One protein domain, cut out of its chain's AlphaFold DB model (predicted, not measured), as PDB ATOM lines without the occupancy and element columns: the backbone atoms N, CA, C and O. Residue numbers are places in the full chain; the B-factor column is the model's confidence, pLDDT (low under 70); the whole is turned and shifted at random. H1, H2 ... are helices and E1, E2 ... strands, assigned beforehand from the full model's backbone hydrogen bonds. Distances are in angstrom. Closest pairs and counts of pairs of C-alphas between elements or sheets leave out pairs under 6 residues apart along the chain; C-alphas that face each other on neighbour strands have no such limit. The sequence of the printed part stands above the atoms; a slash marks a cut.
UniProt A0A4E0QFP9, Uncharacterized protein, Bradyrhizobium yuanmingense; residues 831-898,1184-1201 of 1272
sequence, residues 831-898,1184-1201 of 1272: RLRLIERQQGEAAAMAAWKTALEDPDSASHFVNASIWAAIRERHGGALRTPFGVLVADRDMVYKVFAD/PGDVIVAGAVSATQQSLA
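What this domain is: This is residues 831 to 898 and 1184 to 1201 of the 1272 residues of an uncharacterized protein of Bradyrhizobium yuanmingense (UniProt A0A4E0QFP9). A small three-stranded sheet, E1 E2 E3, forms the middle, with H4 over one face and H5 over the other, and a helical hairpin, H1 and H2, extends from it on one side. H6 follows E3 directly and packs on H5. The printed part has 86 residues, with six named helices and three named strands in the order H1 H2 H3 H4 E1 E2 H5 E3 H6; the mixed sheet runs E1 E2 E3, and the class is mostly helix. The whole is compact, with a radius of gyration of the C-alphas of 12.7 A and spans of 36 by 34 by 22 A.

How they stand to each other: H1, residues 831 to 839, and H2, residues 841 to 853, form a hairpin and touch at a shallow tilt of 26 degrees, opposite ways; their closest C-alphas, of Glu 836 and Ala 844, are 4.7 A apart. H3, residues 855 to 859, only just touches H2, with 3 pairs of C-alphas within 8 A, and only at the corner; the closest are Ala 851 and Ser 857, 5.9 A. H4, residues 862 to 873, and H2 touch only at their ends, about perpendicular at 76 degrees; the closest C-alphas are Leu 852 and Asn 863, 5.0 A. E1, residues 877 to 880, and E2, residues 883 to 886, are an antiparallel hairpin, with N 878 and O 885 2.9 A apart, within hydrogen-bond range. E3, residues 1187 to 1191, is parallel to E2, with N 884 and O 1187 2.8 A apart, within hydrogen-bond range. H2 only grazes this sheet. H4 is on the sheet at a height of 9.1 A and runs across the strands. H5, residues 889 to 897, is on the opposite face at a height of 8.5 A, over E3 and slantwise to the strands, at 46 degrees to E3 on the local plane. This makes three layers, helices on both faces of a sheet. H6, residues 1192 to 1201, touches H5 at a shallow tilt of 30 degrees, opposite ways, with the C-alphas of Arg 889 and Ala 1195 closest at 4.1 A. Every O i to N i+4 pair is within hydrogen-bond range in H2, H3, H4, H5 and H6; in H1, 4 of 5 are.

Where its parts are: H1 begins at C-alpha 831, (14.762, 30.017, 27.058). H2 is 17.8 A from first to last C-alpha, H4 15.7 A, H6 14.4 A and E3 12.8 A. H6 ends at C-alpha 1201, (-9.952, 34.992, 22.443).

The domain as a whole: The two C-alphas farthest apart, of Gln 838 and Ala 897, are 37.5 A apart. Residues 899 to 1183 are not printed, and C-alphas 898 and 1184 are 14.8 A apart across this cut, in the link from H5 to E3. The links that are printed whole are tight. Mean pLDDT of the printed part is 88.0; residues 855 to 860 are under 70.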
ATOM      1  N   ARG A 831      13.658  29.043  27.148       93.31
ATOM      2  CA  ARG A 831      14.762  30.017  27.058       93.31
ATOM      3  C   ARG A 831      14.979  30.717  28.399       93.31
ATOM      4  O   ARG A 831      16.103  30.765  28.892       93.31
ATOM      5  N   LEU A 832      13.906  31.190  29.028       90.06
ATOM      6  CA  LEU A 832      13.944  31.875  30.321       90.06
ATOM      7  C   LEU A 832      14.441  30.941  31.446       90.06
ATOM      8  O   LEU A 832      15.331  31.316  32.210       90.06
ATOM      9  N   ARG A 833      13.988  29.679  31.474       92.31
ATOM     10  CA  ARG A 833      14.518  28.619  32.364       92.31
ATOM     11  C   ARG A 833      15.960  28.194  32.051       92.31
ATOM     12  O   ARG A 833      16.608  27.539  32.870       92.31
ATOM     13  N   LEU A 834      16.479  28.463  30.852       86.75
ATOM     14  CA  LEU A 834      17.893  28.229  30.536       86.75
ATOM     15  C   LEU A 834      18.771  29.342  31.118       86.75
ATOM     16  O   LEU A 834      19.786  29.031  31.737       86.75
ATOM     17  N   ILE A 835      18.338  30.602  30.993       84.94
ATOM     18  CA  ILE A 835      18.995  31.759  31.621       84.94
ATOM     19  C   ILE A 835      19.107  31.536  33.134       84.94
ATOM     20  O   ILE A 835      20.191  31.680  33.684       84.94
ATOM     21  N   GLU A 836      18.036  31.073  33.783       90.19
ATOM     22  CA  GLU A 836      18.007  30.761  35.222       90.19
ATOM     23  C   GLU A 836      19.100  29.768  35.640       90.19
ATOM     24  O   GLU A 836      19.829  29.999  36.603       90.19
ATOM     25  N   ARG A 837      19.272  28.687  34.869       90.19
ATOM     26  CA  ARG A 837      20.258  27.631  35.155       90.19
ATOM     27  C   ARG A 837      21.702  28.016  34.833       90.19
ATOM     28  O   ARG A 837      22.609  27.410  35.391       90.19
ATOM     29  N   GLN A 838      21.926  28.958  33.917       87.12
ATOM     30  CA  GLN A 838      23.268  29.330  33.439       87.12
ATOM     31  C   GLN A 838      23.803  30.623  34.059       87.12
ATOM     32  O   GLN A 838      24.993  30.733  34.328       87.12
ATOM     33  N   GLN A 839      22.927  31.610  34.239       88.31
ATOM     34  CA  GLN A 839      23.251  32.981  34.646       88.31
ATOM     35  C   GLN A 839      22.659  33.319  36.025       88.31
ATOM     36  O   GLN A 839      22.853  34.420  36.537       88.31
ATOM     37  N   GLY A 840      21.956  32.362  36.638       89.00
ATOM     38  CA  GLY A 840      21.339  32.495  37.946       89.00
ATOM     39  C   GLY A 840      19.976  33.187  37.923       89.00
ATOM     40  O   GLY A 840      19.509  33.740  36.922       89.00
ATOM     41  N   GLU A 841      19.340  33.160  39.088       87.00
ATOM     42  CA  GLU A 841      17.981  33.647  39.325       87.00
ATOM     43  C   GLU A 841      17.808  35.136  38.978       87.00
ATOM     44  O   GLU A 841      16.815  35.512  38.361       87.00
ATOM     45  N   ALA A 842      18.807  35.979  39.273       84.00
ATOM     46  CA  ALA A 842      18.762  37.419  39.000       84.00
ATOM     47  C   ALA A 842      18.703  37.757  37.495       84.00
ATOM     48  O   ALA A 842      17.950  38.642  37.083       84.00
ATOM     49  N   ALA A 843      19.454  37.033  36.659       82.75
ATOM     50  CA  ALA A 843      19.417  37.215  35.207       82.75
ATOM     51  C   ALA A 843      18.082  36.731  34.617       82.75
ATOM     52  O   ALA A 843      17.512  37.374  33.733       82.75
ATOM     53  N   ALA A 844      17.541  35.630  35.146       87.81
ATOM     54  CA  ALA A 844      16.234  35.129  34.740       87.81
ATOM     55  C   ALA A 844      15.090  36.044  35.181       87.81
ATOM     56  O   ALA A 844      14.197  36.293  34.380       87.81
ATOM     57  N   MET A 845      15.131  36.598  36.395       89.06
ATOM     58  CA  MET A 845      14.204  37.631  36.874       89.06
ATOM     59  C   MET A 845      14.133  38.804  35.886       89.06
ATOM     60  O   MET A 845      13.044  39.182  35.454       89.06
ATOM     61  N   ALA A 846      15.286  39.337  35.464       83.25
ATOM     62  CA  ALA A 846      15.342  40.407  34.470       83.25
ATOM     63  C   ALA A 846      14.759  39.975  33.110       83.25
ATOM     64  O   ALA A 846      13.981  40.714  32.509       83.25
ATOM     65  N   ALA A 847      15.076  38.765  32.641       84.44
ATOM     66  CA  ALA A 847      14.566  38.251  31.373       84.44
ATOM     67  C   ALA A 847      13.043  37.996  31.395       84.44
ATOM     68  O   ALA A 847      12.359  38.348  30.436       84.44
ATOM     69  N   TRP A 848      12.503  37.450  32.491       92.44
ATOM     70  CA  TRP A 848      11.062  37.284  32.714       92.44
ATOM     71  C   TRP A 848      10.350  38.634  32.803       92.44
ATOM     72  O   TRP A 848       9.293  38.803  32.200       92.44
ATOM     73  N   LYS A 849      10.946  39.619  33.485       88.44
ATOM     74  CA  LYS A 849      10.424  40.988  33.539       88.44
ATOM     75  C   LYS A 849      10.279  41.591  32.141       88.44
ATOM     76  O   LYS A 849       9.207  42.092  31.814       88.44
ATOM     77  N   THR A 850      11.313  41.493  31.304       80.88
ATOM     78  CA  THR A 850      11.244  41.920  29.896       80.88
ATOM     79  C   THR A 850      10.193  41.122  29.122       80.88
ATOM     80  O   THR A 850       9.421  41.695  28.364       80.88
ATOM     81  N   ALA A 851      10.107  39.808  29.326       85.38
ATOM     82  CA  ALA A 851       9.140  38.972  28.623       85.38
ATOM     83  C   ALA A 851       7.673  39.276  28.993       85.38
ATOM     84  O   ALA A 851       6.790  39.013  28.180       85.38
ATOM     85  N   LEU A 852       7.394  39.841  30.174       86.62
ATOM     86  CA  LEU A 852       6.031  40.100  30.657       86.62
ATOM     87  C   LEU A 852       5.591  41.570  30.560       86.62
ATOM     88  O   LEU A 852       4.444  41.812  30.189       86.62
ATOM     89  N   GLU A 853       6.470  42.524  30.886       81.44
ATOM     90  CA  GLU A 853       6.135  43.955  31.045       81.44
ATOM     91  C   GLU A 853       6.611  44.870  29.897       81.44
ATOM     92  O   GLU A 853       6.357  46.076  29.922       81.44
ATOM     93  N   ASP A 854       7.369  44.355  28.927       75.25
ATOM     94  CA  ASP A 854       7.878  45.176  27.824       75.25
ATOM     95  C   ASP A 854       6.762  45.494  26.805       75.25
ATOM     96  O   ASP A 854       6.103  44.570  26.328       75.25
ATOM     97  N   PRO A 855       6.535  46.758  26.399       59.34
ATOM     98  CA  PRO A 855       5.503  47.073  25.414       59.34
ATOM     99  C   PRO A 855       5.761  46.470  24.031       59.34
ATOM    100  O   PRO A 855       4.798  46.237  23.308       59.34
ATOM    101  N   ASP A 856       7.011  46.152  23.664       52.69
ATOM    102  CA  ASP A 856       7.269  45.368  22.453       52.69
ATOM    103  C   ASP A 856       6.939  43.895  22.701       52.69
ATOM    104  O   ASP A 856       6.356  43.276  21.826       52.69
ATOM    105  N   SER A 857       7.179  43.327  23.890       66.81
ATOM    106  CA  SER A 857       6.561  42.037  24.248       66.81
ATOM    107  C   SER A 857       5.033  42.083  24.079       66.81
ATOM    108  O   SER A 857       4.460  41.200  23.446       66.81
ATOM    109  N   ALA A 858       4.369  43.143  24.545       58.72
ATOM    110  CA  ALA A 858       2.924  43.289  24.412       58.72
ATOM    111  C   ALA A 858       2.446  43.427  22.956       58.72
ATOM    112  O   ALA A 858       1.510  42.720  22.604       58.72
ATOM    113  N   SER A 859       3.068  44.275  22.120       52.97
ATOM    114  CA  SER A 859       2.756  44.421  20.674       52.97
ATOM    115  C   SER A 859       3.165  43.225  19.817       52.97
ATOM    116  O   SER A 859       2.947  43.212  18.608       52.97
ATOM    117  N   HIS A 860       3.800  42.247  20.449       62.09
ATOM    118  CA  HIS A 860       4.106  40.964  19.874       62.09
ATOM    119  C   HIS A 860       3.323  39.836  20.529       62.09
ATOM    120  O   HIS A 860       3.822  38.740  20.412       62.09
ATOM    121  N   PHE A 861       2.172  40.047  21.200       73.12
ATOM    122  CA  PHE A 861       1.600  39.155  22.231       73.12
ATOM    123  C   PHE A 861       2.620  38.093  22.743       73.12
ATOM    124  O   PHE A 861       2.357  36.886  22.821       73.12
ATOM    125  N   VAL A 862       3.839  38.540  23.095       79.81
ATOM    126  CA  VAL A 862       4.942  37.664  23.501       79.81
ATOM    127  C   VAL A 862       4.579  37.132  24.861       79.81
ATOM    128  O   VAL A 862       4.448  35.923  25.071       79.81
ATOM    129  N   ASN A 863       4.268  38.091  25.731       85.81
ATOM    130  CA  ASN A 863       3.538  37.879  26.952       85.81
ATOM    131  C   ASN A 863       2.267  37.044  26.712       85.81
ATOM    132  O   ASN A 863       2.110  36.068  27.427       85.81
ATOM    133  N   ALA A 864       1.406  37.286  25.714       84.75
ATOM    134  CA  ALA A 864       0.187  36.472  25.571       84.75
ATOM    135  C   ALA A 864       0.400  35.048  25.037       84.75
ATOM    136  O   ALA A 864      -0.412  34.184  25.352       84.75
ATOM    137  N   SER A 865       1.480  34.744  24.314       91.25
ATOM    138  CA  SER A 865       1.898  33.360  24.044       91.25
ATOM    139  C   SER A 865       2.497  32.694  25.273       91.25
ATOM    140  O   SER A 865       2.275  31.502  25.459       91.25
ATOM    141  N   ILE A 866       3.243  33.426  26.106       95.31
ATOM    142  CA  ILE A 866       3.706  32.928  27.407       95.31
ATOM    143  C   ILE A 866       2.486  32.647  28.291       95.31
ATOM    144  O   ILE A 866       2.330  31.532  28.772       95.31
ATOM    145  N   TRP A 867       1.557  33.595  28.421       95.25
ATOM    146  CA  TRP A 867       0.292  33.434  29.131       95.25
ATOM    147  C   TRP A 867      -0.561  32.303  28.532       95.25
ATOM    148  O   TRP A 867      -1.110  31.509  29.288       95.25
ATOM    149  N   ALA A 868      -0.627  32.157  27.204       92.06
ATOM    150  CA  ALA A 868      -1.309  31.043  26.540       92.06
ATOM    151  C   ALA A 868      -0.638  29.698  26.833       92.06
ATOM    152  O   ALA A 868      -1.328  28.754  27.190       92.06
ATOM    153  N   ALA A 869       0.695  29.608  26.781       95.31
ATOM    154  CA  ALA A 869       1.415  28.413  27.203       95.31
ATOM    155  C   ALA A 869       1.163  28.108  28.687       95.31
ATOM    156  O   ALA A 869       0.903  26.961  29.029       95.31
ATOM    157  N   ILE A 870       1.141  29.109  29.572       96.25
ATOM    158  CA  ILE A 870       0.814  28.905  30.990       96.25
ATOM    159  C   ILE A 870      -0.616  28.355  31.150       96.25
ATOM    160  O   ILE A 870      -0.807  27.378  31.875       96.25
ATOM    161  N   ARG A 871      -1.606  28.906  30.431       93.50
ATOM    162  CA  ARG A 871      -2.995  28.402  30.419       93.50
ATOM    163  C   ARG A 871      -3.103  26.977  29.847       93.50
ATOM    164  O   ARG A 871      -3.695  26.117  30.484       93.50
ATOM    165  N   GLU A 872      -2.512  26.715  28.682       91.31
ATOM    166  CA  GLU A 872      -2.687  25.473  27.904       91.31
ATOM    167  C   GLU A 872      -1.744  24.320  28.299       91.31
ATOM    168  O   GLU A 872      -2.092  23.155  28.116       91.31
ATOM    169  N   ARG A 873      -0.527  24.620  28.775       91.88
ATOM    170  CA  ARG A 873       0.556  23.641  29.027       91.88
ATOM    171  C   ARG A 873       0.927  23.500  30.502       91.88
ATOM    172  O   ARG A 873       1.392  22.431  30.884       91.88
ATOM    173  N   HIS A 874       0.711  24.538  31.316       93.06
ATOM    174  CA  HIS A 874       1.094  24.562  32.741       93.06
ATOM    175  C   HIS A 874      -0.102  24.697  33.701       93.06
ATOM    176  O   HIS A 874       0.084  24.958  34.881       93.06
ATOM    177  N   GLY A 875      -1.339  24.493  33.229       90.00
ATOM    178  CA  GLY A 875      -2.518  24.409  34.105       90.00
ATOM    179  C   GLY A 875      -3.013  25.744  34.676       90.00
ATOM    180  O   GLY A 875      -3.692  25.750  35.700       90.00
ATOM    181  N   GLY A 876      -2.691  26.872  34.034       93.19
ATOM    182  CA  GLY A 876      -3.183  28.205  34.405       93.19
ATOM    183  C   GLY A 876      -2.261  29.016  35.318       93.19
ATOM    184  O   GLY A 876      -2.475  30.224  35.453       93.19
ATOM    185  N   ALA A 877      -1.214  28.405  35.884       96.31
ATOM    186  CA  ALA A 877      -0.210  29.091  36.695       96.31
ATOM    187  C   ALA A 877       1.211  28.554  36.454       96.31
ATOM    188  O   ALA A 877       1.396  27.423  36.019       96.31
ATOM    189  N   LEU A 878       2.239  29.361  36.735       96.50
ATOM    190  CA  LEU A 878       3.639  28.961  36.558       96.50
ATOM    191  C   LEU A 878       4.555  29.619  37.593       96.50
ATOM    192  O   LEU A 878       4.586  30.841  37.715       96.50
ATOM    193  N   ARG A 879       5.360  28.818  38.304       95.06
ATOM    194  CA  ARG A 879       6.461  29.336  39.131       95.06
ATOM    195  C   ARG A 879       7.629  29.773  38.250       95.06
ATOM    196  O   ARG A 879       8.103  29.001  37.415       95.06
ATOM    197  N   THR A 880       8.105  30.988  38.494       94.81
ATOM    198  CA  THR A 880       9.249  31.616  37.824       94.81
ATOM    199  C   THR A 880      10.063  32.432  38.838       94.81
ATOM    200  O   THR A 880       9.509  32.800  39.876       94.81
ATOM    201  N   PRO A 881      11.319  32.806  38.534       92.94
ATOM    202  CA  PRO A 881      12.064  33.811  39.299       92.94
ATOM    203  C   PRO A 881      11.328  35.148  39.472       92.94
ATOM    204  O   PRO A 881      11.505  35.817  40.481       92.94
ATOM    205  N   PHE A 882      10.460  35.533  38.528       92.56
ATOM    206  CA  PHE A 882       9.640  36.750  38.621       92.56
ATOM    207  C   PHE A 882       8.449  36.618  39.592       92.56
ATOM    208  O   PHE A 882       7.821  37.613  39.955       92.56
ATOM    209  N   GLY A 883       8.151  35.401  40.050       94.00
ATOM    210  CA  GLY A 883       7.042  35.077  40.943       94.00
ATOM    211  C   GLY A 883       6.188  33.924  40.413       94.00
ATOM    212  O   GLY A 883       6.486  33.301  39.387       94.00
ATOM    213  N   VAL A 884       5.096  33.643  41.118       96.88
ATOM    214  CA  VAL A 884       4.058  32.712  40.663       96.88
ATOM    215  C   VAL A 884       3.115  33.477  39.742       96.88
ATOM    216  O   VAL A 884       2.293  34.278  40.188       96.88
ATOM    217  N   LEU A 885       3.267  33.250  38.442       97.06
ATOM    218  CA  LEU A 885       2.457  33.854  37.395       97.06
ATOM    219  C   LEU A 885       1.086  33.177  37.354       97.06
ATOM    220  O   LEU A 885       1.023  31.952  37.247       97.06
ATOM    221  N   VAL A 886       0.002  33.951  37.396       96.88
ATOM    222  CA  VAL A 886      -1.380  33.453  37.302       96.88
ATOM    223  C   VAL A 886      -2.019  34.016  36.034       96.88
ATOM    224  O   VAL A 886      -2.148  35.232  35.882       96.88
ATOM    225  N   ALA A 887      -2.361  33.115  35.112       95.62
ATOM    226  CA  ALA A 887      -2.683  33.433  33.721       95.62
ATOM    227  C   ALA A 887      -4.169  33.275  33.379       95.62
ATOM    228  O   ALA A 887      -4.699  34.040  32.575       95.62
ATOM    229  N   ASP A 888      -4.825  32.260  33.938       94.81
ATOM    230  CA  ASP A 888      -6.241  31.992  33.683       94.81
ATOM    231  C   ASP A 888      -7.138  33.047  34.353       94.81
ATOM    232  O   ASP A 888      -6.930  33.387  35.519       94.81
ATOM    233  N   ARG A 889      -8.144  33.555  33.631       92.94
ATOM    234  CA  ARG A 889      -9.074  34.603  34.092       92.94
ATOM    235  C   ARG A 889      -9.724  34.273  35.431       92.94
ATOM    236  O   ARG A 889      -9.821  35.148  36.295       92.94
ATOM    237  N   ASP A 890     -10.183  33.040  35.608       91.19
ATOM    238  CA  ASP A 890     -10.970  32.653  36.773       91.19
ATOM    239  C   ASP A 890     -10.038  32.428  37.983       91.19
ATOM    240  O   ASP A 890     -10.414  32.696  39.127       91.19
ATOM    241  N   MET A 891      -8.781  32.031  37.744       93.25
ATOM    242  CA  MET A 891      -7.714  32.052  38.756       93.25
ATOM    243  C   MET A 891      -7.256  33.477  39.112       93.25
ATOM    244  O   MET A 891      -7.090  33.777  40.293       93.25
ATOM    245  N   VAL A 892      -7.106  34.375  38.132       92.81
ATOM    246  CA  VAL A 892      -6.795  35.803  38.343       92.81
ATOM    247  C   VAL A 892      -7.873  36.468  39.202       92.81
ATOM    248  O   VAL A 892      -7.552  37.152  40.173       92.81
ATOM    249  N   TYR A 893      -9.152  36.198  38.923       90.19
ATOM    250  CA  TYR A 893     -10.258  36.673  39.754       90.19
ATOM    251  C   TYR A 893     -10.161  36.156  41.199       90.19
ATOM    252  O   TYR A 893     -10.321  36.937  42.136       90.19
ATOM    253  N   LYS A 894      -9.825  34.872  41.405       89.56
ATOM    254  CA  LYS A 894      -9.605  34.307  42.751       89.56
ATOM    255  C   LYS A 894      -8.439  34.967  43.490       89.56
ATOM    256  O   LYS A 894      -8.560  35.180  44.690       89.56
ATOM    257  N   VAL A 895      -7.358  35.347  42.802       91.62
ATOM    258  CA  VAL A 895      -6.248  36.117  43.401       91.62
ATOM    259  C   VAL A 895      -6.700  37.517  43.836       91.62
ATOM    260  O   VAL A 895      -6.245  38.015  44.864       91.62
ATOM    261  N   PHE A 896      -7.612  38.159  43.101       89.50
ATOM    262  CA  PHE A 896      -8.167  39.453  43.509       89.50
ATOM    263  C   PHE A 896      -9.189  39.345  44.640       89.50
ATOM    264  O   PHE A 896      -9.174  40.205  45.523       89.50
ATOM    265  N   ALA A 897     -10.047  38.324  44.622       87.75
ATOM    266  CA  ALA A 897     -11.063  38.097  45.644       87.75
ATOM    267  C   ALA A 897     -10.461  37.614  46.972       87.75
ATOM    268  O   ALA A 897     -10.809  38.152  48.017       87.75
ATOM    269  N   ASP A 898      -9.554  36.633  46.916       87.69
ATOM    270  CA  ASP A 898      -8.913  35.973  48.064       87.69
ATOM    271  C   ASP A 898      -9.898  35.581  49.183       87.69
ATOM    272  O   ASP A 898      -9.675  35.832  50.367       87.69
ATOM    273  N   PRO A1184       4.576  30.670  51.985       95.06
ATOM    274  CA  PRO A1184       4.600  31.981  52.626       95.06
ATOM    275  C   PRO A1184       5.778  32.832  52.129       95.06
ATOM    276  O   PRO A1184       6.915  32.363  52.112       95.06
ATOM    277  N   GLY A1185       5.501  34.072  51.727       91.88
ATOM    278  CA  GLY A1185       6.484  35.009  51.175       91.88
ATOM    279  C   GLY A1185       6.602  35.030  49.645       91.88
ATOM    280  O   GLY A1185       7.193  35.970  49.119       91.88
ATOM    281  N   ASP A1186       6.021  34.070  48.912       94.50
ATOM    282  CA  ASP A1186       6.019  34.103  47.441       94.50
ATOM    283  C   ASP A1186       5.222  35.295  46.887       94.50
ATOM    284  O   ASP A1186       4.092  35.550  47.314       94.50
ATOM    285  N   VAL A1187       5.771  35.964  45.868       95.38
ATOM    286  CA  VAL A1187       5.060  36.983  45.077       95.38
ATOM    287  C   VAL A1187       4.181  36.297  44.030       95.38
ATOM    288  O   VAL A1187       4.672  35.558  43.176       95.38
ATOM    289  N   ILE A1188       2.879  36.568  44.078       96.38
ATOM    290  CA  ILE A1188       1.864  36.072  43.148       96.38
ATOM    291  C   ILE A1188       1.510  37.201  42.185       96.38
ATOM    292  O   ILE A1188       1.018  38.242  42.621       96.38
ATOM    293  N   VAL A1189       1.748  37.010  40.888       95.81
ATOM    294  CA  VAL A1189       1.490  38.019  39.852       95.81
ATOM    295  C   VAL A1189       0.244  37.632  39.064       95.81
ATOM    296  O   VAL A1189       0.246  36.659  38.310       95.81
ATOM    297  N   ALA A1190      -0.817  38.414  39.225       94.12
ATOM    298  CA  ALA A1190      -2.072  38.268  38.506       94.12
ATOM    299  C   ALA A1190      -2.024  39.053  37.187       94.12
ATOM    300  O   ALA A1190      -1.937  40.285  37.184       94.12
ATOM    301  N   GLY A1191      -2.097  38.341  36.060       93.50
ATOM    302  CA  GLY A1191      -2.154  38.949  34.733       93.50
ATOM    303  C   GLY A1191      -3.551  39.476  34.408       93.50
ATOM    304  O   GLY A1191      -4.327  38.778  33.757       93.50
ATOM    305  N   ALA A1192      -3.869  40.712  34.804       90.50
ATOM    306  CA  ALA A1192      -5.129  41.365  34.433       90.50
ATOM    307  C   ALA A1192      -5.283  41.449  32.899       90.50
ATOM    308  O   ALA A1192      -6.344  41.120  32.368       90.50
ATOM    309  N   VAL A1193      -4.190  41.751  32.186       90.50
ATOM    310  CA  VAL A1193      -4.137  41.711  30.714       90.50
ATOM    311  C   VAL A1193      -4.339  40.298  30.143       90.50
ATOM    312  O   VAL A1193      -4.983  40.136  29.113       90.50
ATOM    313  N   SER A1194      -3.875  39.245  30.829       93.50
ATOM    314  CA  SER A1194      -4.114  37.854  30.406       93.50
ATOM    315  C   SER A1194      -5.596  37.482  30.522       93.50
ATOM    316  O   SER A1194      -6.137  36.813  29.642       93.50
ATOM    317  N   ALA A1195      -6.277  37.960  31.569       92.25
ATOM    318  CA  ALA A1195      -7.707  37.747  31.776       92.25
ATOM    319  C   ALA A1195      -8.579  38.466  30.724       92.25
ATOM    320  O   ALA A1195      -9.581  37.907  30.259       92.25
ATOM    321  N   THR A1196      -8.194  39.677  30.299       91.25
ATOM    322  CA  THR A1196      -8.881  40.393  29.209       91.25
ATOM    323  C   THR A1196      -8.549  39.803  27.835       91.25
ATOM    324  O   THR A1196      -9.460  39.621  27.035       91.25
ATOM    325  N   GLN A1197      -7.304  39.385  27.581       91.31
ATOM    326  CA  GLN A1197      -6.907  38.681  26.349       91.31
ATOM    327  C   GLN A1197      -7.567  37.301  26.202       91.31
ATOM    328  O   GLN A1197      -7.965  36.925  25.102       91.31
ATOM    329  N   GLN A1198      -7.736  36.545  27.292       91.75
ATOM    330  CA  GLN A1198      -8.531  35.314  27.283       91.75
ATOM    331  C   GLN A1198      -9.995  35.616  26.947       91.75
ATOM    332  O   GLN A1198     -10.610  34.905  26.158       91.75
ATOM    333  N   SER A1199     -10.546  36.701  27.493       87.31
ATOM    334  CA  SER A1199     -11.908  37.138  27.174       87.31
ATOM    335  C   SER A1199     -12.051  37.572  25.708       87.31
ATOM    336  O   SER A1199     -13.064  37.245  25.100       87.31
ATOM    337  N   LEU A1200     -11.025  38.194  25.117       82.19
ATOM    338  CA  LEU A1200     -10.950  38.516  23.687       82.19
ATOM    339  C   LEU A1200     -10.898  37.249  22.812       82.19
ATOM    340  O   LEU A1200     -11.688  37.122  21.881       82.19
ATOM    341  N   ALA A1201     -10.039  36.278  23.147       79.00
ATOM    342  CA  ALA A1201      -9.952  34.992  22.443       79.00
ATOM    343  C   ALA A1201     -11.240  34.145  22.555       79.00
ATOM    344  O   ALA A1201     -11.522  33.321  21.689       79.00
TER     345      ALA A1201